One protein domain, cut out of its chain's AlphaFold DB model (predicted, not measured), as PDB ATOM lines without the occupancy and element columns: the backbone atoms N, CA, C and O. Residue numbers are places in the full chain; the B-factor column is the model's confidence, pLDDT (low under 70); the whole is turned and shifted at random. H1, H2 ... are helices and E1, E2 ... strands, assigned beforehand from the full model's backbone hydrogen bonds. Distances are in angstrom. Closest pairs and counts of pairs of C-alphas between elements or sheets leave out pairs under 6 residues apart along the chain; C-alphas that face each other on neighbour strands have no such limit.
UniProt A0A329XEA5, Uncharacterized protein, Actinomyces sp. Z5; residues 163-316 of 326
ATOM      1  N   VAL A 163     350.387  15.788  26.662       84.81
ATOM      2  CA  VAL A 163     351.348  15.962  25.575       84.81
ATOM      3  C   VAL A 163     351.216  17.383  25.039       84.81
ATOM      4  O   VAL A 163     350.427  17.647  24.144       84.81
ATOM      5  N   GLY A 164     351.976  18.314  25.618       87.31
ATOM      6  CA  GLY A 164     351.919  19.728  25.230       87.31
ATOM      7  C   GLY A 164     352.684  20.079  23.948       87.31
ATOM      8  O   GLY A 164     352.482  21.157  23.399       87.31
ATOM      9  N   ASP A 165     353.575  19.195  23.491       94.75
ATOM     10  CA  ASP A 165     354.367  19.365  22.273       94.75
ATOM     11  C   ASP A 165     354.830  18.010  21.705       94.75
ATOM     12  O   ASP A 165     354.770  16.967  22.366       94.75
ATOM     13  N   VAL A 166     355.345  18.029  20.472       95.56
ATOM     14  CA  VAL A 166     355.846  16.829  19.781       95.56
ATOM     15  C   VAL A 166     357.050  16.167  20.470       95.56
ATOM     16  O   VAL A 166     357.302  14.982  20.263       95.56
ATOM     17  N   THR A 167     357.800  16.896  21.304       95.50
ATOM     18  CA  THR A 167     358.940  16.332  22.050       95.50
ATOM     19  C   THR A 167     358.442  15.495  23.224       95.50
ATOM     20  O   THR A 167     358.930  14.393  23.466       95.50
ATOM     21  N   THR A 168     357.431  15.990  23.926       95.56
ATOM     22  CA  THR A 168     356.749  15.296  25.015       95.56
ATOM     23  C   THR A 168     355.993  14.079  24.479       95.56
ATOM     24  O   THR A 168     356.000  13.034  25.127       95.56
ATOM     25  N   LEU A 169     355.431  14.169  23.263       96.88
ATOM     26  CA  LEU A 169     354.815  13.035  22.561       96.88
ATOM     27  C   LEU A 169     355.837  11.919  22.334       96.88
ATOM     28  O   LEU A 169     355.610  10.771  22.717       96.88
ATOM     29  N   GLU A 170     356.981  12.280  21.743       97.00
ATOM     30  CA  GLU A 170     358.085  11.359  21.475       97.00
ATOM     31  C   GLU A 170     358.567  10.695  22.772       97.00
ATOM     32  O   GLU A 170     358.684   9.470  22.825       97.00
ATOM     33  N   MET A 171     358.777  11.468  23.845       95.69
ATOM     34  CA  MET A 171     359.199  10.939  25.148       95.69
ATOM     35  C   MET A 171     358.166   9.988  25.765       95.69
ATOM     36  O   MET A 171     358.543   8.912  26.241       95.69
ATOM     37  N   LYS A 172     356.875  10.351  25.740       96.69
ATOM     38  CA  LYS A 172     355.778   9.512  26.246       96.69
ATOM     39  C   LYS A 172     355.797   8.151  25.562       96.69
ATOM     40  O   LYS A 172     355.935   7.118  26.221       96.69
ATOM     41  N   TYR A 173     355.738   8.148  24.234       97.25
ATOM     42  CA  TYR A 173     355.655   6.908  23.471       97.25
ATOM     43  C   TYR A 173     356.972   6.135  23.426       97.25
ATOM     44  O   TYR A 173     356.940   4.909  23.336       97.25
ATOM     45  N   GLN A 174     358.118   6.792  23.627       97.25
ATOM     46  CA  GLN A 174     359.383   6.101  23.878       97.25
ATOM     47  C   GLN A 174     359.339   5.266  25.161       97.25
ATOM     48  O   GLN A 174     359.776   4.114  25.154       97.25
ATOM     49  N   ILE A 175     358.811   5.801  26.262       96.94
ATOM     50  CA  ILE A 175     358.711   5.056  27.526       96.94
ATOM     51  C   ILE A 175     357.724   3.899  27.398       96.94
ATOM     52  O   ILE A 175     358.062   2.760  27.735       96.94
ATOM     53  N   VAL A 176     356.529   4.183  26.879       96.44
ATOM     54  CA  VAL A 176     355.452   3.201  26.706       96.44
ATOM     55  C   VAL A 176     355.911   2.042  25.814       96.44
ATOM     56  O   VAL A 176     355.771   0.868  26.170       96.44
ATOM     57  N   ALA A 177     356.554   2.349  24.687       96.62
ATOM     58  CA  ALA A 177     357.084   1.334  23.786       96.62
ATOM     59  C   ALA A 177     358.277   0.557  24.375       96.62
ATOM     60  O   ALA A 177     358.451  -0.623  24.060       96.62
ATOM     61  N   SER A 178     359.070   1.170  25.261       96.25
ATOM     62  CA  SER A 178     360.163   0.490  25.973       96.25
ATOM     63  C   SER A 178     359.650  -0.583  26.926       96.25
ATOM     64  O   SER A 178     360.149  -1.709  26.899       96.25
ATOM     65  N   VAL A 179     358.591  -0.291  27.689       97.00
ATOM     66  CA  VAL A 179     357.886  -1.290  28.515       97.00
ATOM     67  C   VAL A 179     357.425  -2.469  27.674       97.00
ATOM     68  O   VAL A 179     357.629  -3.629  28.042       97.00
ATOM     69  N   TYR A 180     356.836  -2.178  26.520       93.75
ATOM     70  CA  TYR A 180     356.339  -3.212  25.636       93.75
ATOM     71  C   TYR A 180     357.464  -4.102  25.076       93.75
ATOM     72  O   TYR A 180     357.362  -5.333  25.125       93.75
ATOM     73  N   GLY A 181     358.542  -3.498  24.561       93.12
ATOM     74  CA  GLY A 181     359.702  -4.230  24.048       93.12
ATOM     75  C   GLY A 181     360.316  -5.136  25.117       93.12
ATOM     76  O   GLY A 181     360.550  -6.318  24.863       93.12
ATOM     77  N   TYR A 182     360.475  -4.605  26.331       95.19
ATOM     78  CA  TYR A 182     360.979  -5.323  27.500       95.19
ATOM     79  C   TYR A 182     360.117  -6.551  27.850       95.19
ATOM     80  O   TYR A 182     360.619  -7.676  27.861       95.19
ATOM     81  N   LEU A 183     358.802  -6.376  28.050       95.56
ATOM     82  CA  LEU A 183     357.901  -7.482  28.409       95.56
ATOM     83  C   LEU A 183     357.788  -8.536  27.305       95.56
ATOM     84  O   LEU A 183     357.668  -9.728  27.592       95.56
ATOM     85  N   THR A 184     357.830  -8.114  26.040       91.88
ATOM     86  CA  THR A 184     357.707  -9.031  24.901       91.88
ATOM     87  C   THR A 184     358.910  -9.954  24.785       91.88
ATOM     88  O   THR A 184     358.742 -11.146  24.527       91.88
ATOM     89  N   VAL A 185     360.119  -9.436  25.012       90.44
ATOM     90  CA  VAL A 185     361.320 -10.275  25.005       90.44
ATOM     91  C   VAL A 185     361.312 -11.250  26.175       90.44
ATOM     92  O   VAL A 185     361.523 -12.438  25.948       90.44
ATOM     93  N   ILE A 186     360.998 -10.786  27.386       93.19
ATOM     94  CA  ILE A 186     360.934 -11.647  28.576       93.19
ATOM     95  C   ILE A 186     359.903 -12.763  28.387       93.19
ATOM     96  O   ILE A 186     360.200 -13.929  28.642       93.19
ATOM     97  N   GLY A 187     358.708 -12.421  27.897       91.56
ATOM     98  CA  GLY A 187     357.657 -13.391  27.597       91.56
ATOM     99  C   GLY A 187     358.074 -14.403  26.531       91.56
ATOM    100  O   GLY A 187     357.853 -15.599  26.708       91.56
ATOM    101  N   GLY A 188     358.724 -13.944  25.458       89.00
ATOM    102  CA  GLY A 188     359.241 -14.819  24.406       89.00
ATOM    103  C   GLY A 188     360.317 -15.782  24.913       89.00
ATOM    104  O   GLY A 188     360.243 -16.976  24.632       89.00
ATOM    105  N   GLU A 189     361.283 -15.296  25.698       89.00
ATOM    106  CA  GLU A 189     362.310 -16.150  26.310       89.00
ATOM    107  C   GLU A 189     361.696 -17.182  27.252       89.00
ATOM    108  O   GLU A 189     362.002 -18.369  27.148       89.00
ATOM    109  N   ARG A 190     360.771 -16.752  28.118       91.50
ATOM    110  CA  ARG A 190     360.091 -17.653  29.046       91.50
ATOM    111  C   ARG A 190     359.292 -18.724  28.313       91.50
ATOM    112  O   ARG A 190     359.321 -19.886  28.711       91.50
ATOM    113  N   MET A 191     358.589 -18.354  27.247       88.12
ATOM    114  CA  MET A 191     357.785 -19.304  26.490       88.12
ATOM    115  C   MET A 191     358.652 -20.360  25.799       88.12
ATOM    116  O   MET A 191     358.299 -21.536  25.832       88.12
ATOM    117  N   VAL A 192     359.804 -19.969  25.245       87.94
ATOM    118  CA  VAL A 192     360.791 -20.914  24.697       87.94
ATOM    119  C   VAL A 192     361.319 -21.851  25.785       87.94
ATOM    120  O   VAL A 192     361.424 -23.055  25.552       87.94
ATOM    121  N   ASP A 193     361.607 -21.334  26.979       88.56
ATOM    122  CA  ASP A 193     362.130 -22.146  28.081       88.56
ATOM    123  C   ASP A 193     361.079 -23.137  28.635       88.56
ATOM    124  O   ASP A 193     361.430 -24.251  29.021       88.56
ATOM    125  N   VAL A 194     359.787 -22.780  28.628       86.62
ATOM    126  CA  VAL A 194     358.688 -23.643  29.114       86.62
ATOM    127  C   VAL A 194     358.197 -24.635  28.054       86.62
ATOM    128  O   VAL A 194     357.937 -25.797  28.366       86.62
ATOM    129  N   MET A 195     358.037 -24.197  26.803       83.88
ATOM    130  CA  MET A 195     357.446 -25.001  25.722       83.88
ATOM    131  C   MET A 195     358.497 -25.679  24.824       83.88
ATOM    132  O   MET A 195     358.156 -26.520  23.990       83.88
ATOM    133  N   GLY A 196     359.780 -25.358  25.011       80.50
ATOM    134  CA  GLY A 196     360.900 -25.869  24.227       80.50
ATOM    135  C   GLY A 196     361.150 -25.086  22.932       80.50
ATOM    136  O   GLY A 196     360.382 -24.219  22.528       80.50
ATOM    137  N   ALA A 197     362.236 -25.432  22.234       71.56
ATOM    138  CA  ALA A 197     362.723 -24.696  21.057       71.56
ATOM    139  C   ALA A 197     361.747 -24.641  19.860       71.56
ATOM    140  O   ALA A 197     361.934 -23.821  18.967       71.56
ATOM    141  N   ASN A 198     360.719 -25.497  19.840       70.31
ATOM    142  CA  ASN A 198     359.689 -25.523  18.796       70.31
ATOM    143  C   ASN A 198     358.443 -24.700  19.163       70.31
ATOM    144  O   ASN A 198     357.428 -24.810  18.477       70.31
ATOM    145  N   ALA A 199     358.481 -23.932  20.253       72.69
ATOM    146  CA  ALA A 199     357.392 -23.040  20.615       72.69
ATOM    147  C   ALA A 199     357.154 -22.024  19.488       72.69
ATOM    148  O   ALA A 199     358.039 -21.231  19.157       72.69
ATOM    149  N   GLU A 200     355.957 -22.029  18.904       67.00
ATOM    150  CA  GLU A 200     355.543 -20.979  17.977       67.00
ATOM    151  C   GLU A 200     355.242 -19.709  18.783       67.00
ATOM    152  O   GLU A 200     354.160 -19.538  19.339       67.00
ATOM    153  N   PHE A 201     356.236 -18.825  18.883       69.38
ATOM    154  CA  PHE A 201     356.045 -17.467  19.380       69.38
ATOM    155  C   PHE A 201     355.764 -16.538  18.211       69.38
ATOM    156  O   PHE A 201     356.687 -16.089  17.528       69.38
ATOM    157  N   ASP A 202     354.483 -16.244  17.993       74.38
ATOM    158  CA  ASP A 202     354.100 -15.140  17.126       74.38
ATOM    159  C   ASP A 202     354.545 -13.837  17.792       74.38
ATOM    160  O   ASP A 202     353.956 -13.396  18.778       74.38
ATOM    161  N   ASN A 203     355.662 -13.287  17.315       77.38
ATOM    162  CA  ASN A 203     356.297 -12.123  17.907       77.38
ATOM    163  C   ASN A 203     355.390 -10.891  17.731       77.38
ATOM    164  O   ASN A 203     355.346 -10.318  16.636       77.38
ATOM    165  N   PRO A 204     354.735 -10.400  18.800       83.12
ATOM    166  CA  PRO A 204     353.697  -9.387  18.671       83.12
ATOM    167  C   PRO A 204     354.256  -7.968  18.465       83.12
ATOM    168  O   PRO A 204     353.472  -7.018  18.381       83.12
ATOM    169  N   ILE A 205     355.589  -7.810  18.365       83.69
ATOM    170  CA  ILE A 205     356.261  -6.509  18.240       83.69
ATOM    171  C   ILE A 205     355.747  -5.702  17.055       83.69
ATOM    172  O   ILE A 205     355.499  -4.513  17.220       83.69
ATOM    173  N   GLY A 206     355.569  -6.316  15.883       84.81
ATOM    174  CA  GLY A 206     355.079  -5.596  14.701       84.81
ATOM    175  C   GLY A 206     353.676  -5.031  14.920       84.81
ATOM    176  O   GLY A 206     353.464  -3.827  14.806       84.81
ATOM    177  N   THR A 207     352.740  -5.892  15.324       87.69
ATOM    178  CA  THR A 207     351.345  -5.513  15.588       87.69
ATOM    179  C   THR A 207     351.227  -4.481  16.702       87.69
ATOM    180  O   THR A 207     350.411  -3.568  16.618       87.69
ATOM    181  N   THR A 208     352.044  -4.597  17.748       88.12
ATOM    182  CA  THR A 208     351.956  -3.662  18.871       88.12
ATOM    183  C   THR A 208     352.653  -2.346  18.585       88.12
ATOM    184  O   THR A 208     352.157  -1.318  19.023       88.12
ATOM    185  N   ARG A 209     353.738  -2.338  17.802       92.94
ATOM    186  CA  ARG A 209     354.311  -1.090  17.286       92.94
ATOM    187  C   ARG A 209     353.235  -0.278  16.564       92.94
ATOM    188  O   ARG A 209     352.981   0.847  16.970       92.94
ATOM    189  N   SER A 210     352.536  -0.905  15.619       94.94
ATOM    190  CA  SER A 210     351.432  -0.267  14.896       94.94
ATOM    191  C   SER A 210     350.311   0.197  15.839       94.94
ATOM    192  O   SER A 210     349.746   1.270  15.664       94.94
ATOM    193  N   ALA A 211     349.994  -0.560  16.895       95.62
ATOM    194  CA  ALA A 211     349.011  -0.112  17.886       95.62
ATOM    195  C   ALA A 211     349.463   1.158  18.626       95.62
ATOM    196  O   ALA A 211     348.667   2.076  18.795       95.62
ATOM    197  N   LEU A 212     350.733   1.222  19.031       96.69
ATOM    198  CA  LEU A 212     351.304   2.373  19.731       96.69
ATOM    199  C   LEU A 212     351.443   3.597  18.829       96.69
ATOM    200  O   LEU A 212     351.179   4.699  19.290       96.69
ATOM    201  N   GLU A 213     351.810   3.409  17.561       97.94
ATOM    202  CA  GLU A 213     351.842   4.475  16.552       97.94
ATOM    203  C   GLU A 213     350.442   5.079  16.375       97.94
ATOM    204  O   GLU A 213     350.270   6.286  16.526       97.94
ATOM    205  N   ALA A 214     349.409   4.242  16.207       98.12
ATOM    206  CA  ALA A 214     348.030   4.720  16.095       98.12
ATOM    207  C   ALA A 214     347.562   5.492  17.344       98.12
ATOM    208  O   ALA A 214     346.925   6.540  17.224       98.12
ATOM    209  N   MET A 215     347.903   5.009  18.543       96.38
ATOM    210  CA  MET A 215     347.612   5.719  19.794       96.38
ATOM    211  C   MET A 215     348.360   7.055  19.875       96.38
ATOM    212  O   MET A 215     347.768   8.060  20.263       96.38
ATOM    213  N   ALA A 216     349.628   7.097  19.462       97.25
ATOM    214  CA  ALA A 216     350.436   8.311  19.465       97.25
ATOM    215  C   ALA A 216     349.902   9.372  18.508       97.25
ATOM    216  O   ALA A 216     349.858  10.551  18.856       97.25
ATOM    217  N   TYR A 217     349.445   8.960  17.329       97.69
ATOM    218  CA  TYR A 217     348.806   9.860  16.378       97.69
ATOM    219  C   TYR A 217     347.486  10.402  16.931       97.69
ATOM    220  O   TYR A 217     347.234  11.604  16.850       97.69
ATOM    221  N   ALA A 218     346.666   9.543  17.545       96.69
ATOM    222  CA  ALA A 218     345.423   9.969  18.179       96.69
ATOM    223  C   ALA A 218     345.674  10.950  19.334       96.69
ATOM    224  O   ALA A 218     345.001  11.974  19.408       96.69
ATOM    225  N   ASP A 219     346.669  10.696  20.187       95.69
ATOM    226  CA  ASP A 219     347.077  11.628  21.243       95.69
ATOM    227  C   ASP A 219     347.532  12.968  20.660       95.69
ATOM    228  O   ASP A 219     347.107  14.015  21.138       95.69
ATOM    229  N   ALA A 220     348.350  12.955  19.607       95.94
ATOM    230  CA  ALA A 220     348.810  14.174  18.951       95.94
ATOM    231  C   ALA A 220     347.646  15.010  18.391       95.94
ATOM    232  O   ALA A 220     347.618  16.229  18.570       95.94
ATOM    233  N   VAL A 221     346.660  14.361  17.765       95.75
ATOM    234  CA  VAL A 221     345.426  15.010  17.296       95.75
ATOM    235  C   VAL A 221     344.627  15.571  18.469       95.75
ATOM    236  O   VAL A 221     344.316  16.761  18.490       95.75
ATOM    237  N   ASN A 222     344.343  14.743  19.473       94.81
ATOM    238  CA  ASN A 222     343.493  15.098  20.608       94.81
ATOM    239  C   ASN A 222     344.099  16.190  21.501       94.81
ATOM    240  O   ASN A 222     343.365  16.902  22.183       94.81
ATOM    241  N   GLN A 223     345.422  16.333  21.488       92.75
ATOM    242  CA  GLN A 223     346.159  17.362  22.223       92.75
ATOM    243  C   GLN A 223     346.439  18.612  21.371       92.75
ATOM    244  O   GLN A 223     347.083  19.550  21.833       92.75
ATOM    245  N   GLY A 224     345.926  18.663  20.135       93.00
ATOM    246  CA  GLY A 224     345.973  19.854  19.289       93.00
ATOM    247  C   GLY A 224     347.328  20.121  18.632       93.00
ATOM    248  O   GLY A 224     347.596  21.262  18.259       93.00
ATOM    249  N   LEU A 225     348.173  19.098  18.456       94.38
ATOM    250  CA  LEU A 225     349.464  19.245  17.766       94.38
ATOM    251  C   LEU A 225     349.306  19.440  16.247       94.38
ATOM    252  O   LEU A 225     350.222  19.916  15.581       94.38
ATOM    253  N   PHE A 226     348.126  19.136  15.700       93.62
ATOM    254  CA  PHE A 226     347.751  19.429  14.317       93.62
ATOM    255  C   PHE A 226     346.871  20.677  14.271       93.62
ATOM    256  O   PHE A 226     345.693  20.642  14.625       93.62
ATOM    257  N   THR A 227     347.456  21.795  13.839       89.94
ATOM    258  CA  THR A 227     346.776  23.103  13.816       89.94
ATOM    259  C   THR A 227     346.206  23.479  12.451       89.94
ATOM    260  O   THR A 227     345.373  24.382  12.376       89.94
ATOM    261  N   ASP A 228     346.624  22.797  11.381       92.56
ATOM    262  CA  ASP A 228     346.092  22.998  10.034       92.56
ATOM    263  C   ASP A 228     344.811  22.165   9.832       92.56
ATOM    264  O   ASP A 228     344.881  20.933   9.860       92.56
ATOM    265  N   PRO A 229     343.639  22.786   9.597       90.50
ATOM    266  CA  PRO A 229     342.394  22.057   9.356       90.50
ATOM    267  C   PRO A 229     342.446  21.109   8.151       90.50
ATOM    268  O   PRO A 229     341.727  20.112   8.139       90.50
ATOM    269  N   GLU A 230     343.295  21.380   7.153       93.00
ATOM    270  CA  GLU A 230     343.452  20.506   5.982       93.00
ATOM    271  C   GLU A 230     344.123  19.166   6.330       93.00
ATOM    272  O   GLU A 230     343.968  18.198   5.585       93.00
ATOM    273  N   ALA A 231     344.772  19.044   7.499       94.81
ATOM    274  CA  ALA A 231     345.192  17.745   8.038       94.81
ATOM    275  C   ALA A 231     344.000  16.791   8.247       94.81
ATOM    276  O   ALA A 231     344.163  15.572   8.240       94.81
ATOM    277  N   PHE A 232     342.790  17.334   8.403       95.56
ATOM    278  CA  PHE A 232     341.550  16.595   8.636       95.56
ATOM    279  C   PHE A 232     340.605  16.641   7.433       95.56
ATOM    280  O   PHE A 232     339.385  16.539   7.591       95.56
ATOM    281  N   ASN A 233     341.147  16.808   6.224       92.75
ATOM    282  CA  ASN A 233     340.351  16.745   5.008       92.75
ATOM    283  C   ASN A 233     339.567  15.409   4.960       92.75
ATOM    284  O   ASN A 233     340.176  14.349   5.141       92.75
ATOM    285  N   PRO A 234     338.241  15.416   4.711       91.56
ATOM    286  CA  PRO A 234     337.433  14.196   4.676       91.56
ATOM    287  C   PRO A 234     337.947  13.122   3.710       91.56
ATOM    288  O   PRO A 234     337.738  11.939   3.958       91.56
ATOM    289  N   GLU A 235     338.663  13.508   2.648       91.88
ATOM    290  CA  GLU A 235     339.290  12.556   1.724       91.88
ATOM    291  C   GLU A 235     340.363  11.678   2.395       91.88
ATOM    292  O   GLU A 235     340.606  10.564   1.930       91.88
ATOM    293  N   TYR A 236     340.974  12.148   3.489       93.38
ATOM    294  CA  TYR A 236     341.966  11.411   4.284       93.38
ATOM    295  C   TYR A 236     341.325  10.585   5.410       93.38
ATOM    296  O   TYR A 236     341.966   9.697   5.967       93.38
ATOM    297  N   LEU A 237     340.067  10.871   5.758       94.44
ATOM    298  CA  LEU A 237     339.345  10.297   6.899       94.44
ATOM    299  C   LEU A 237     338.204   9.365   6.459       94.44
ATOM    300  O   LEU A 237     337.153   9.287   7.097       94.44
ATOM    301  N   GLN A 238     338.409   8.643   5.361       94.38
ATOM    302  CA  GLN A 238     337.423   7.738   4.778       94.38
ATOM    303  C   GLN A 238     338.071   6.455   4.251       94.38
ATOM    304  O   GLN A 238     339.238   6.438   3.861       94.38
ATOM    305  N   HIS A 239     337.284   5.387   4.150       90.12
ATOM    306  CA  HIS A 239     337.725   4.134   3.545       90.12
ATOM    307  C   HIS A 239     337.939   4.304   2.031       90.12
ATOM    308  O   HIS A 239     337.000   4.624   1.298       90.12
ATOM    309  N   ALA A 240     339.138   3.992   1.524       80.12
ATOM    310  CA  ALA A 240     339.512   4.186   0.114       80.12
ATOM    311  C   ALA A 240     338.592   3.487  -0.915       80.12
ATOM    312  O   ALA A 240     338.545   3.885  -2.078       80.12
ATOM    313  N   GLY A 241     337.866   2.437  -0.508       80.56
ATOM    314  CA  GLY A 241     336.949   1.690  -1.376       80.56
ATOM    315  C   GLY A 241     335.500   2.187  -1.367       80.56
ATOM    316  O   GLY A 241     334.873   2.234  -2.425       80.56
ATOM    317  N   SER A 242     334.952   2.526  -0.196       87.56
ATOM    318  CA  SER A 242     333.543   2.931  -0.051       87.56
ATOM    319  C   SER A 242     333.349   4.448  -0.023       87.56
ATOM    320  O   SER A 242     332.248   4.913  -0.313       87.56
ATOM    321  N   GLY A 243     334.391   5.218   0.310       89.00
ATOM    322  CA  GLY A 243     334.282   6.650   0.604       89.00
ATOM    323  C   GLY A 243     333.493   6.939   1.883       89.00
ATOM    324  O   GLY A 243     333.115   8.080   2.130       89.00
ATOM    325  N   GLU A 244     333.196   5.913   2.684       92.94
ATOM    326  CA  GLU A 244     332.528   6.095   3.967       92.94
ATOM    327  C   GLU A 244     333.529   6.649   4.989       92.94
ATOM    328  O   GLU A 244     334.657   6.149   5.052       92.94
ATOM    329  N   PRO A 245     333.141   7.655   5.791       94.75
ATOM    330  CA  PRO A 245     333.970   8.159   6.874       94.75
ATOM    331  C   PRO A 245     334.338   7.067   7.877       94.75
ATOM    332  O   PRO A 245     333.503   6.227   8.220       94.75
ATOM    333  N   TYR A 246     335.560   7.121   8.401       95.31
ATOM    334  CA  TYR A 246     335.953   6.264   9.511       95.31
ATOM    335  C   TYR A 246     335.085   6.514  10.753       95.31
ATOM    336  O   TYR A 246     334.776   7.649  11.107       95.31
ATOM    337  N   SER A 247     334.726   5.448  11.466       94.94
ATOM    338  CA  SER A 247     333.864   5.524  12.657       94.94
ATOM    339  C   SER A 247     334.577   6.021  13.920       94.94
ATOM    340  O   SER A 247     333.922   6.364  14.903       94.94
ATOM    341  N   TRP A 248     335.910   6.041  13.907       95.56
ATOM    342  CA  TRP A 248     336.746   6.340  15.066       95.56
ATOM    343  C   TRP A 248     337.127   7.819  15.198       95.56
ATOM    344  O   TRP A 248     337.782   8.173  16.174       95.56
ATOM    345  N   TYR A 249     336.724   8.705  14.282       96.44
ATOM    346  CA  TYR A 249     336.946  10.149  14.431       96.44
ATOM    347  C   TYR A 249     335.633  10.922  14.539       96.44
ATOM    348  O   TYR A 249     334.594  10.511  14.025       96.44
ATOM    349  N   THR A 250     335.704  12.079  15.192       94.94
ATOM    350  CA  THR A 250     334.588  13.020  15.297       94.94
ATOM    351  C   THR A 250     335.094  14.428  15.037       94.94
ATOM    352  O   THR A 250     336.084  14.841  15.636       94.94
ATOM    353  N   THR A 251     334.387  15.189  14.204       92.19
ATOM    354  CA  THR A 251     334.564  16.642  14.108       92.19
ATOM    355  C   THR A 251     333.517  17.328  14.980       92.19
ATOM    356  O   THR A 251     332.311  17.171  14.778       92.19
ATOM    357  N   ASN A 252     333.983  18.069  15.977       88.50
ATOM    358  CA  ASN A 252     333.162  18.795  16.933       88.50
ATOM    359  C   ASN A 252     332.552  20.057  16.307       88.50
ATOM    360  O   ASN A 252     332.991  20.558  15.272       88.50
ATOM    361  N   ALA A 253     331.536  20.616  16.970       88.75
ATOM    362  CA  ALA A 253     330.839  21.815  16.495       88.75
ATOM    363  C   ALA A 253     331.734  23.069  16.424       88.75
ATOM    364  O   ALA A 253     331.406  24.010  15.704       88.75
ATOM    365  N   ASP A 254     332.839  23.089  17.171       86.75
ATOM    366  CA  ASP A 254     333.851  24.150  17.139       86.75
ATOM    367  C   ASP A 254     334.895  23.964  16.021       86.75
ATOM    368  O   ASP A 254     335.787  24.797  15.874       86.75
ATOM    369  N   GLY A 255     334.764  22.907  15.213       84.25
ATOM    370  CA  GLY A 255     335.671  22.574  14.117       84.25
ATOM    371  C   GLY A 255     336.896  21.759  14.532       84.25
ATOM    372  O   GLY A 255     337.695  21.418  13.663       84.25
ATOM    373  N   THR A 256     337.055  21.424  15.816       89.50
ATOM    374  CA  THR A 256     338.133  20.532  16.267       89.50
ATOM    375  C   THR A 256     337.834  19.085  15.886       89.50
ATOM    376  O   THR A 256     336.679  18.661  15.884       89.50
ATOM    377  N   THR A 257     338.871  18.312  15.574       95.06
ATOM    378  CA  THR A 257     338.748  16.879  15.280       95.06
ATOM    379  C   THR A 257     339.370  16.074  16.412       95.06
ATOM    380  O   THR A 257     340.445  16.417  16.892       95.06
ATOM    381  N   ALA A 258     338.690  15.009  16.832       95.75
ATOM    382  CA  ALA A 258     339.160  14.084  17.855       95.75
ATOM    383  C   ALA A 258     339.189  12.650  17.320       95.75
ATOM    384  O   ALA A 258     338.265  12.229  16.615       95.75
ATOM    385  N   PHE A 259     340.228  11.900  17.677       97.31
ATOM    386  CA  PHE A 259     340.399  10.486  17.349       97.31
ATOM    387  C   PHE A 259     340.098   9.642  18.593       97.31
ATOM    388  O   PHE A 259     340.780   9.733  19.611       97.31
ATOM    389  N   ASN A 260     339.061   8.813  18.508       96.62
ATOM    390  CA  ASN A 260     338.531   7.980  19.581       96.62
ATOM    391  C   ASN A 260     338.789   6.509  19.244       96.62
ATOM    392  O   ASN A 260     337.954   5.837  18.636       96.62
ATOM    393  N   LEU A 261     339.980   6.031  19.600       96.81
ATOM    394  CA  LEU A 261     340.385   4.644  19.375       96.81
ATOM    395  C   LEU A 261     340.035   3.769  20.581       96.81
ATOM    396  O   LEU A 261     339.954   4.253  21.713       96.81
ATOM    397  N   ASP A 262     339.894   2.467  20.345       95.12
ATOM    398  CA  ASP A 262     339.840   1.494  21.434       95.12
ATOM    399  C   ASP A 262     341.218   1.411  22.116       95.12
ATOM    400  O   ASP A 262     342.242   1.779  21.536       95.12
ATOM    401  N   ASN A 263     341.268   0.900  23.348       85.94
ATOM    402  CA  ASN A 263     342.524   0.659  24.058       85.94
ATOM    403  C   ASN A 263     342.672  -0.838  24.399       85.94
ATOM    404  O   ASN A 263     342.047  -1.301  25.359       85.94
ATOM    405  N   PRO A 264     343.479  -1.611  23.645       88.38
ATOM    406  CA  PRO A 264     344.247  -1.211  22.458       88.38
ATOM    407  C   PRO A 264     343.371  -1.057  21.191       88.38
ATOM    408  O   PRO A 264     342.319  -1.695  21.115       88.38
ATOM    409  N   PRO A 265     343.820  -0.302  20.165       95.12
ATOM    410  CA  PRO A 265     343.044  -0.104  18.940       95.12
ATOM    411  C   PRO A 265     342.834  -1.404  18.154       95.12
ATOM    412  O   PRO A 265     343.736  -2.251  18.074       95.12
ATOM    413  N   THR A 266     341.674  -1.549  17.510       95.50
ATOM    414  CA  THR A 266     341.386  -2.671  16.595       95.50
ATOM    415  C   THR A 266     342.255  -2.610  15.336       95.50
ATOM    416  O   THR A 266     342.834  -1.574  15.023       95.50
ATOM    417  N   SER A 267     342.362  -3.709  14.577       94.25
ATOM    418  CA  SER A 267     343.126  -3.695  13.315       94.25
ATOM    419  C   SER A 267     342.608  -2.644  12.332       94.25
ATOM    420  O   SER A 267     343.407  -1.922  11.760       94.25
ATOM    421  N   GLU A 268     341.288  -2.495  12.217       94.12
ATOM    422  CA  GLU A 268     340.665  -1.487  11.353       94.12
ATOM    423  C   GLU A 268     340.987  -0.055  11.801       94.12
ATOM    424  O   GLU A 268     341.318   0.791  10.974       94.12
ATOM    425  N   GLN A 269     340.939   0.213  13.111       96.88
ATOM    426  CA  GLN A 269     341.340   1.508  13.664       96.88
ATOM    427  C   GLN A 269     342.821   1.796  13.393       96.88
ATOM    428  O   GLN A 269     343.156   2.901  12.975       96.88
ATOM    429  N   ARG A 270     343.707   0.812  13.597       96.31
ATOM    430  CA  ARG A 270     345.141   0.976  13.316       96.31
ATOM    431  C   ARG A 270     345.378   1.284  11.846       96.31
ATOM    432  O   ARG A 270     346.037   2.279  11.559       96.31
ATOM    433  N   ASP A 271     344.826   0.479  10.947       95.62
ATOM    434  CA  ASP A 271     345.022   0.637   9.507       95.62
ATOM    435  C   ASP A 271     344.494   2.003   9.039       95.62
ATOM    436  O   ASP A 271     345.228   2.760   8.411       95.62
ATOM    437  N   GLY A 272     343.278   2.386   9.449       96.50
ATOM    438  CA  GLY A 272     342.686   3.673   9.072       96.50
ATOM    439  C   GLY A 272     343.463   4.890   9.587       96.50
ATOM    440  O   GLY A 272     343.611   5.878   8.869       96.50
ATOM    441  N   VAL A 273     343.998   4.828  10.810       97.75
ATOM    442  CA  VAL A 273     344.822   5.910  11.375       97.75
ATOM    443  C   VAL A 273     346.169   6.027  10.651       97.75
ATOM    444  O   VAL A 273     346.636   7.140  10.417       97.75
ATOM    445  N   HIS A 274     346.778   4.912  10.238       97.12
ATOM    446  CA  HIS A 274     347.997   4.951   9.420       97.12
ATOM    447  C   HIS A 274     347.714   5.444   8.000       97.12
ATOM    448  O   HIS A 274     348.515   6.196   7.451       97.12
ATOM    449  N   ASP A 275     346.582   5.068   7.406       95.94
ATOM    450  CA  ASP A 275     346.160   5.581   6.101       95.94
ATOM    451  C   ASP A 275     345.991   7.106   6.139       95.94
ATOM    452  O   ASP A 275     346.507   7.799   5.261       95.94
ATOM    453  N   TRP A 276     345.361   7.636   7.194       97.12
ATOM    454  CA  TRP A 276     345.287   9.078   7.438       97.12
ATOM    455  C   TRP A 276     346.684   9.706   7.565       97.12
ATOM    456  O   TRP A 276     346.997  10.651   6.840       97.12
ATOM    457  N   ALA A 277     347.552   9.154   8.417       96.62
ATOM    458  CA  ALA A 277     348.900   9.684   8.646       96.62
ATOM    459  C   ALA A 277     349.781   9.660   7.379       96.62
ATOM    460  O   ALA A 277     350.627  10.529   7.187       96.62
ATOM    461  N   ASN A 278     349.567   8.691   6.485       95.00
ATOM    462  CA  ASN A 278     350.248   8.610   5.191       95.00
ATOM    463  C   ASN A 278     349.675   9.579   4.146       95.00
ATOM    464  O   ASN A 278     350.375   9.957   3.204       95.00
ATOM    465  N   ALA A 279     348.396   9.940   4.269       93.94
ATOM    466  CA  ALA A 279     347.713  10.844   3.350       93.94
ATOM    467  C   ALA A 279     347.987  12.323   3.662       93.94
ATOM    468  O   ALA A 279     348.028  13.143   2.736       93.94
ATOM    469  N   ILE A 280     348.209  12.670   4.936       93.81
ATOM    470  CA  ILE A 280     348.554  14.042   5.304       93.81
ATOM    471  C   ILE A 280     349.907  14.439   4.705       93.81
ATOM    472  O   ILE A 280     350.901  13.715   4.730       93.81
ATOM    473  N   ARG A 281     349.948  15.637   4.130       87.62
ATOM    474  CA  ARG A 281     351.177  16.203   3.575       87.62
ATOM    475  C   ARG A 281     351.987  16.862   4.682       87.62
ATOM    476  O   ARG A 281     351.418  17.415   5.613       87.62
ATOM    477  N   ALA A 282     353.308  16.918   4.510       88.25
ATOM    478  CA  ALA A 282     354.212  17.567   5.467       88.25
ATOM    479  C   ALA A 282     353.882  19.053   5.731       88.25
ATOM    480  O   ALA A 282     354.236  19.585   6.774       88.25
ATOM    481  N   GLU A 283     353.194  19.730   4.804       91.00
ATOM    482  CA  GLU A 283     352.700  21.099   5.010       91.00
ATOM    483  C   GLU A 283     351.609  21.198   6.093       91.00
ATOM    484  O   GLU A 283     351.504  22.237   6.738       91.00
ATOM    485  N   HIS A 284     350.872  20.108   6.336       93.00
ATOM    486  CA  HIS A 284     349.818  19.994   7.351       93.00
ATOM    487  C   HIS A 284     350.314  19.377   8.678       93.00
ATOM    488  O   HIS A 284     349.554  19.307   9.641       93.00
ATOM    489  N   ASP A 285     351.584  18.959   8.744       94.25
ATOM    490  CA  ASP A 285     352.279  18.501   9.959       94.25
ATOM    491  C   ASP A 285     353.654  19.196  10.096       94.25
ATOM    492  O   ASP A 285     354.708  18.557  10.006       94.25
ATOM    493  N   PRO A 286     353.687  20.533  10.262       89.75
ATOM    494  CA  PRO A 286     354.935  21.299  10.238       89.75
ATOM    495  C   PRO A 286     355.862  21.011  11.430       89.75
ATOM    496  O   PRO A 286     357.063  21.282  11.351       89.75
ATOM    497  N   GLU A 287     355.324  20.480  12.533       92.94
ATOM    498  CA  GLU A 287     356.098  20.072  13.713       92.94
ATOM    499  C   GLU A 287     356.541  18.604  13.661       92.94
ATOM    500  O   GLU A 287     357.315  18.160  14.515       92.94
ATOM    501  N   TYR A 288     356.140  17.877  12.611       95.00
ATOM    502  CA  TYR A 288     356.463  16.475  12.379       95.00
ATOM    503  C   TYR A 288     355.954  15.553  13.497       95.00
ATOM    504  O   TYR A 288     356.669  14.641  13.923       95.00
ATOM    505  N   ALA A 289     354.740  15.791  13.996       96.12
ATOM    506  CA  ALA A 289     354.110  15.010  15.052       96.12
ATOM    507  C   ALA A 289     354.054  13.510  14.714       96.12
ATOM    508  O   ALA A 289     354.390  12.694  15.574       96.12
ATOM    509  N   VAL A 290     353.738  13.140  13.464       96.94
ATOM    510  CA  VAL A 290     353.733  11.730  13.016       96.94
ATOM    511  C   VAL A 290     355.134  11.124  13.113       96.94
ATOM    512  O   VAL A 290     355.344  10.113  13.779       96.94
ATOM    513  N   MET A 291     356.135  11.792  12.535       96.31
ATOM    514  CA  MET A 291     357.526  11.322  12.568       96.31
ATOM    515  C   MET A 291     358.065  11.218  14.005       96.31
ATOM    516  O   MET A 291     358.867  10.335  14.310       96.31
ATOM    517  N   ARG A 292     357.663  12.132  14.894       97.38
ATOM    518  CA  ARG A 292     358.074  12.153  16.306       97.38
ATOM    519  C   ARG A 292     357.434  11.022  17.100       97.38
ATOM    520  O   ARG A 292     358.132  10.380  17.884       97.38
ATOM    521  N   ALA A 293     356.159  10.737  16.851       97.31
ATOM    522  CA  ALA A 293     355.492   9.546  17.360       97.31
ATOM    523  C   ALA A 293     356.224   8.268  16.912       97.31
ATOM    524  O   ALA A 293     356.623   7.470  17.763       97.31
ATOM    525  N   ASP A 294     356.508   8.125  15.614       97.50
ATOM    526  CA  ASP A 294     357.223   6.966  15.059       97.50
ATOM    527  C   ASP A 294     358.617   6.812  15.659       97.50
ATOM    528  O   ASP A 294     359.034   5.711  16.028       97.50
ATOM    529  N   SER A 295     359.357   7.919  15.765       97.12
ATOM    530  CA  SER A 295     360.682   7.959  16.387       97.12
ATOM    531  C   SER A 295     360.612   7.462  17.828       97.12
ATOM    532  O   SER A 295     361.362   6.555  18.201       97.12
ATOM    533  N   GLY A 296     359.666   7.989  18.609       97.50
ATOM    534  CA  GLY A 296     359.436   7.599  19.994       97.50
ATOM    535  C   GLY A 296     359.147   6.109  20.116       97.50
ATOM    536  O   GLY A 296     359.888   5.395  20.796       97.50
ATOM    537  N   VAL A 297     358.135   5.607  19.401       97.94
ATOM    538  CA  VAL A 297     357.752   4.189  19.453       97.94
ATOM    539  C   VAL A 297     358.915   3.289  19.026       97.94
ATOM    540  O   VAL A 297     359.248   2.331  19.728       97.94
ATOM    541  N   ASN A 298     359.591   3.595  17.916       95.25
ATOM    542  CA  ASN A 298     360.698   2.778  17.422       95.25
ATOM    543  C   ASN A 298     361.898   2.776  18.371       95.25
ATOM    544  O   ASN A 298     362.449   1.708  18.663       95.25
ATOM    545  N   ALA A 299     362.290   3.945  18.882       94.50
ATOM    546  CA  ALA A 299     363.368   4.066  19.854       94.50
ATOM    547  C   ALA A 299     363.027   3.333  21.157       94.50
ATOM    548  O   ALA A 299     363.887   2.653  21.717       94.50
ATOM    549  N   GLY A 300     361.779   3.437  21.616       95.50
ATOM    550  CA  GLY A 300     361.280   2.757  22.803       95.50
ATOM    551  C   GLY A 300     361.317   1.241  22.658       95.50
ATOM    552  O   GLY A 300     362.015   0.583  23.424       95.50
ATOM    553  N   VAL A 301     360.659   0.679  21.632       94.25
ATOM    554  CA  VAL A 301     360.683  -0.775  21.375       94.25
ATOM    555  C   VAL A 301     362.121  -1.285  21.317       94.25
ATOM    556  O   VAL A 301     362.451  -2.269  21.977       94.25
ATOM    557  N   ARG A 302     362.987  -0.607  20.552       90.81
ATOM    558  CA  ARG A 302     364.400  -0.980  20.421       90.81
ATOM    559  C   ARG A 302     365.097  -0.992  21.777       90.81
ATOM    560  O   ARG A 302     365.760  -1.971  22.099       90.81
ATOM    561  N   ARG A 303     364.913   0.058  22.579       91.00
ATOM    562  CA  ARG A 303     365.491   0.168  23.920       91.00
ATOM    563  C   ARG A 303     365.065  -0.996  24.809       91.00
ATOM    564  O   ARG A 303     365.932  -1.696  25.320       91.00
ATOM    565  N   GLY A 304     363.761  -1.245  24.926       91.62
ATOM    566  CA  GLY A 304     363.223  -2.339  25.737       91.62
ATOM    567  C   GLY A 304     363.756  -3.712  25.322       91.62
ATOM    568  O   GLY A 304     364.098  -4.530  26.173       91.62
ATOM    569  N   VAL A 305     363.889  -3.950  24.012       89.44
ATOM    570  CA  VAL A 305     364.474  -5.187  23.469       89.44
ATOM    571  C   VAL A 305     365.964  -5.311  23.810       89.44
ATOM    572  O   VAL A 305     366.411  -6.385  24.218       89.44
ATOM    573  N   CYS A 306     366.734  -4.230  23.652       86.50
ATOM    574  CA  CYS A 306     368.181  -4.227  23.883       86.50
ATOM    575  C   CYS A 306     368.561  -4.455  25.351       86.50
ATOM    576  O   CYS A 306     369.615  -5.041  25.591       86.50
ATOM    577  N   LEU A 307     367.714  -4.063  26.314       87.69
ATOM    578  CA  LEU A 307     367.959  -4.318  27.743       87.69
ATOM    579  C   LEU A 307     368.161  -5.808  28.045       87.69
ATOM    580  O   LEU A 307     368.987  -6.158  28.881       87.69
ATOM    581  N   ILE A 308     367.425  -6.675  27.343       86.38
ATOM    582  CA  ILE A 308     367.470  -8.124  27.558       86.38
ATOM    583  C   ILE A 308     368.415  -8.817  26.567       86.38
ATOM    584  O   ILE A 308     369.227  -9.645  26.963       86.38
ATOM    585  N   ARG A 309     368.348  -8.481  25.270       80.94
ATOM    586  CA  ARG A 309     369.115  -9.189  24.220       80.94
ATOM    587  C   ARG A 309     370.511  -8.627  23.947       80.94
ATOM    588  O   ARG A 309     371.301  -9.293  23.281       80.94
ATOM    589  N   GLY A 310     370.817  -7.422  24.421       71.31
ATOM    590  CA  GLY A 310     372.027  -6.688  24.046       71.31
ATOM    591  C   GLY A 310     371.932  -5.939  22.712       71.31
ATOM    592  O   GLY A 310     370.981  -6.107  21.950       71.31
ATOM    593  N   GLY A 311     372.896  -5.029  22.504       57.34
ATOM    594  CA  GLY A 311     372.869  -3.946  21.509       57.34
ATOM    595  C   GLY A 311     372.722  -4.404  20.060       57.34
ATOM    596  O   GLY A 311     373.245  -5.437  19.660       57.34
ATOM    597  N   ASP A 312     372.003  -3.643  19.248       44.50
ATOM    598  CA  ASP A 312     372.365  -2.295  18.794       44.50
ATOM    599  C   ASP A 312     371.125  -1.394  18.695       44.50
ATOM    600  O   ASP A 312     370.143  -1.781  18.070       44.50
ATOM    601  N   GLY A 313     371.031  -0.152  19.195       38.69
ATOM    602  CA  GLY A 313     371.965   0.918  19.562       38.69
ATOM    603  C   GLY A 313     371.109   2.103  20.070       38.69
ATOM    604  O   GLY A 313     369.981   2.296  19.624       38.69
ATOM    605  N   ILE A 314     371.492   2.829  21.110       36.12
ATOM    606  CA  ILE A 314     372.593   3.787  21.199       36.12
ATOM    607  C   ILE A 314     373.324   3.520  22.523       36.12
ATOM    608  O   ILE A 314     372.732   3.699  23.578       36.12
ATOM    609  N   GLY A 315     374.600   3.124  22.442       35.69
ATOM    610  CA  GLY A 315     375.591   3.227  23.523       35.69
ATOM    611  C   GLY A 315     375.298   2.492  24.837       35.69
ATOM    612  O   GLY A 315     374.816   3.105  25.779       35.69
ATOM    613  N   GLY A 316     375.708   1.226  24.915       34.44
ATOM    614  CA  GLY A 316     375.770   0.407  26.133       34.44
ATOM    615  C   GLY A 316     375.956  -1.064  25.746       34.44
ATOM    616  O   GLY A 316     375.403  -1.488  24.737       34.44
TER     617      GLY A 316
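AT A GLANCE: This is residues 163 to 316 of the 326 residues of an uncharacterized protein of Actinomyces sp. Z5 (UniProt A0A329XEA5). Three long helices, H1, H2 and H5, lie side by side as an elongated up-and-down bundle, with the shorter H4 packed steeply across H2. The small strand hairpin E1 and E2 packs through E2 on residues 214 to 222 of H2, at one end of the long axis, and residues 193 to 198, of which 193 to 195 belong to H1, stick out free at the other. The printed part has 154 residues with five named helices and two named strands, in the order H1, H2, H3, E1, E2, H4, H5; the sheet, E1 - E2, is antiparallel and the class is mostly helix. It is only just compact, close to loose, with a radius of gyration of the C-alphas of 17.4 A and spans of 55 by 36 by 21 A.

HOW THE PARTS SIT: E1, residues 249 to 251, and E2, residues 257 to 259, form a hairpin, antiparallel at 164 degrees. N 250 and O 258 are within hydrogen-bond range at 2.9 A, and so are N 258 and O 250 at 2.9 A. The closest C-alphas of E2 and H2, residues 205 to 222, are those of Phe 259 and Ala 218, 5.1 A apart. H2 is the hub, touching three helices. With residues 210 to 218 alone it touches H4, residues 267 to 279, at a steep tilt of 62 degrees, the same way; the closest C-alphas, Ala 214 and Arg 270, are 5.5 A apart. H2 touches H1, residues 166 to 195, at a shallow tilt of 22 degrees, opposite ways, closest at the C-alphas of Ala 216 and Tyr 173, 6.7 A; the two are a helical hairpin. H2 touches H5, residues 289 to 309, opposite ways at a tilt of 36 degrees, only just steep, closest at the C-alphas of Ala 216 and Ala 293, 5.6 A. H1 and H5 touch, the same way at a shallow tilt of 34 degrees, only just short of steep; the C-alphas of Gln 174 and Gly 300 come closest, 4.0 A. H3, residues 229 to 232, and H4 are near each other, while H1 and H4 are apart. Each O i to N i+4 pair is within hydrogen-bond range in H1, H2 and H4, and 16 of 17 are in H5; H3 is too short for such a pair.

IN THESE COORDINATES: H1 begins at C-alpha 166 (355.846, 16.829, 19.781) and measures 42.3 A. H2 measures 25.2 A, H4 18.2 A and H5 29.9 A, with C-alpha 309 at (369.115, -9.189, 24.220). E1 begins at C-alpha 249 (336.946, 10.149, 14.431).

THE WHOLE: The C-alphas farthest apart, those of Gly 196 and Asp 254, are 57.3 A apart. The printed part has no cut, and the link from H3 to E1 is long, with 16 residues. The mean pLDDT of the printed part is 89.8; residues 200 to 201 and 311 to 316 are under 70.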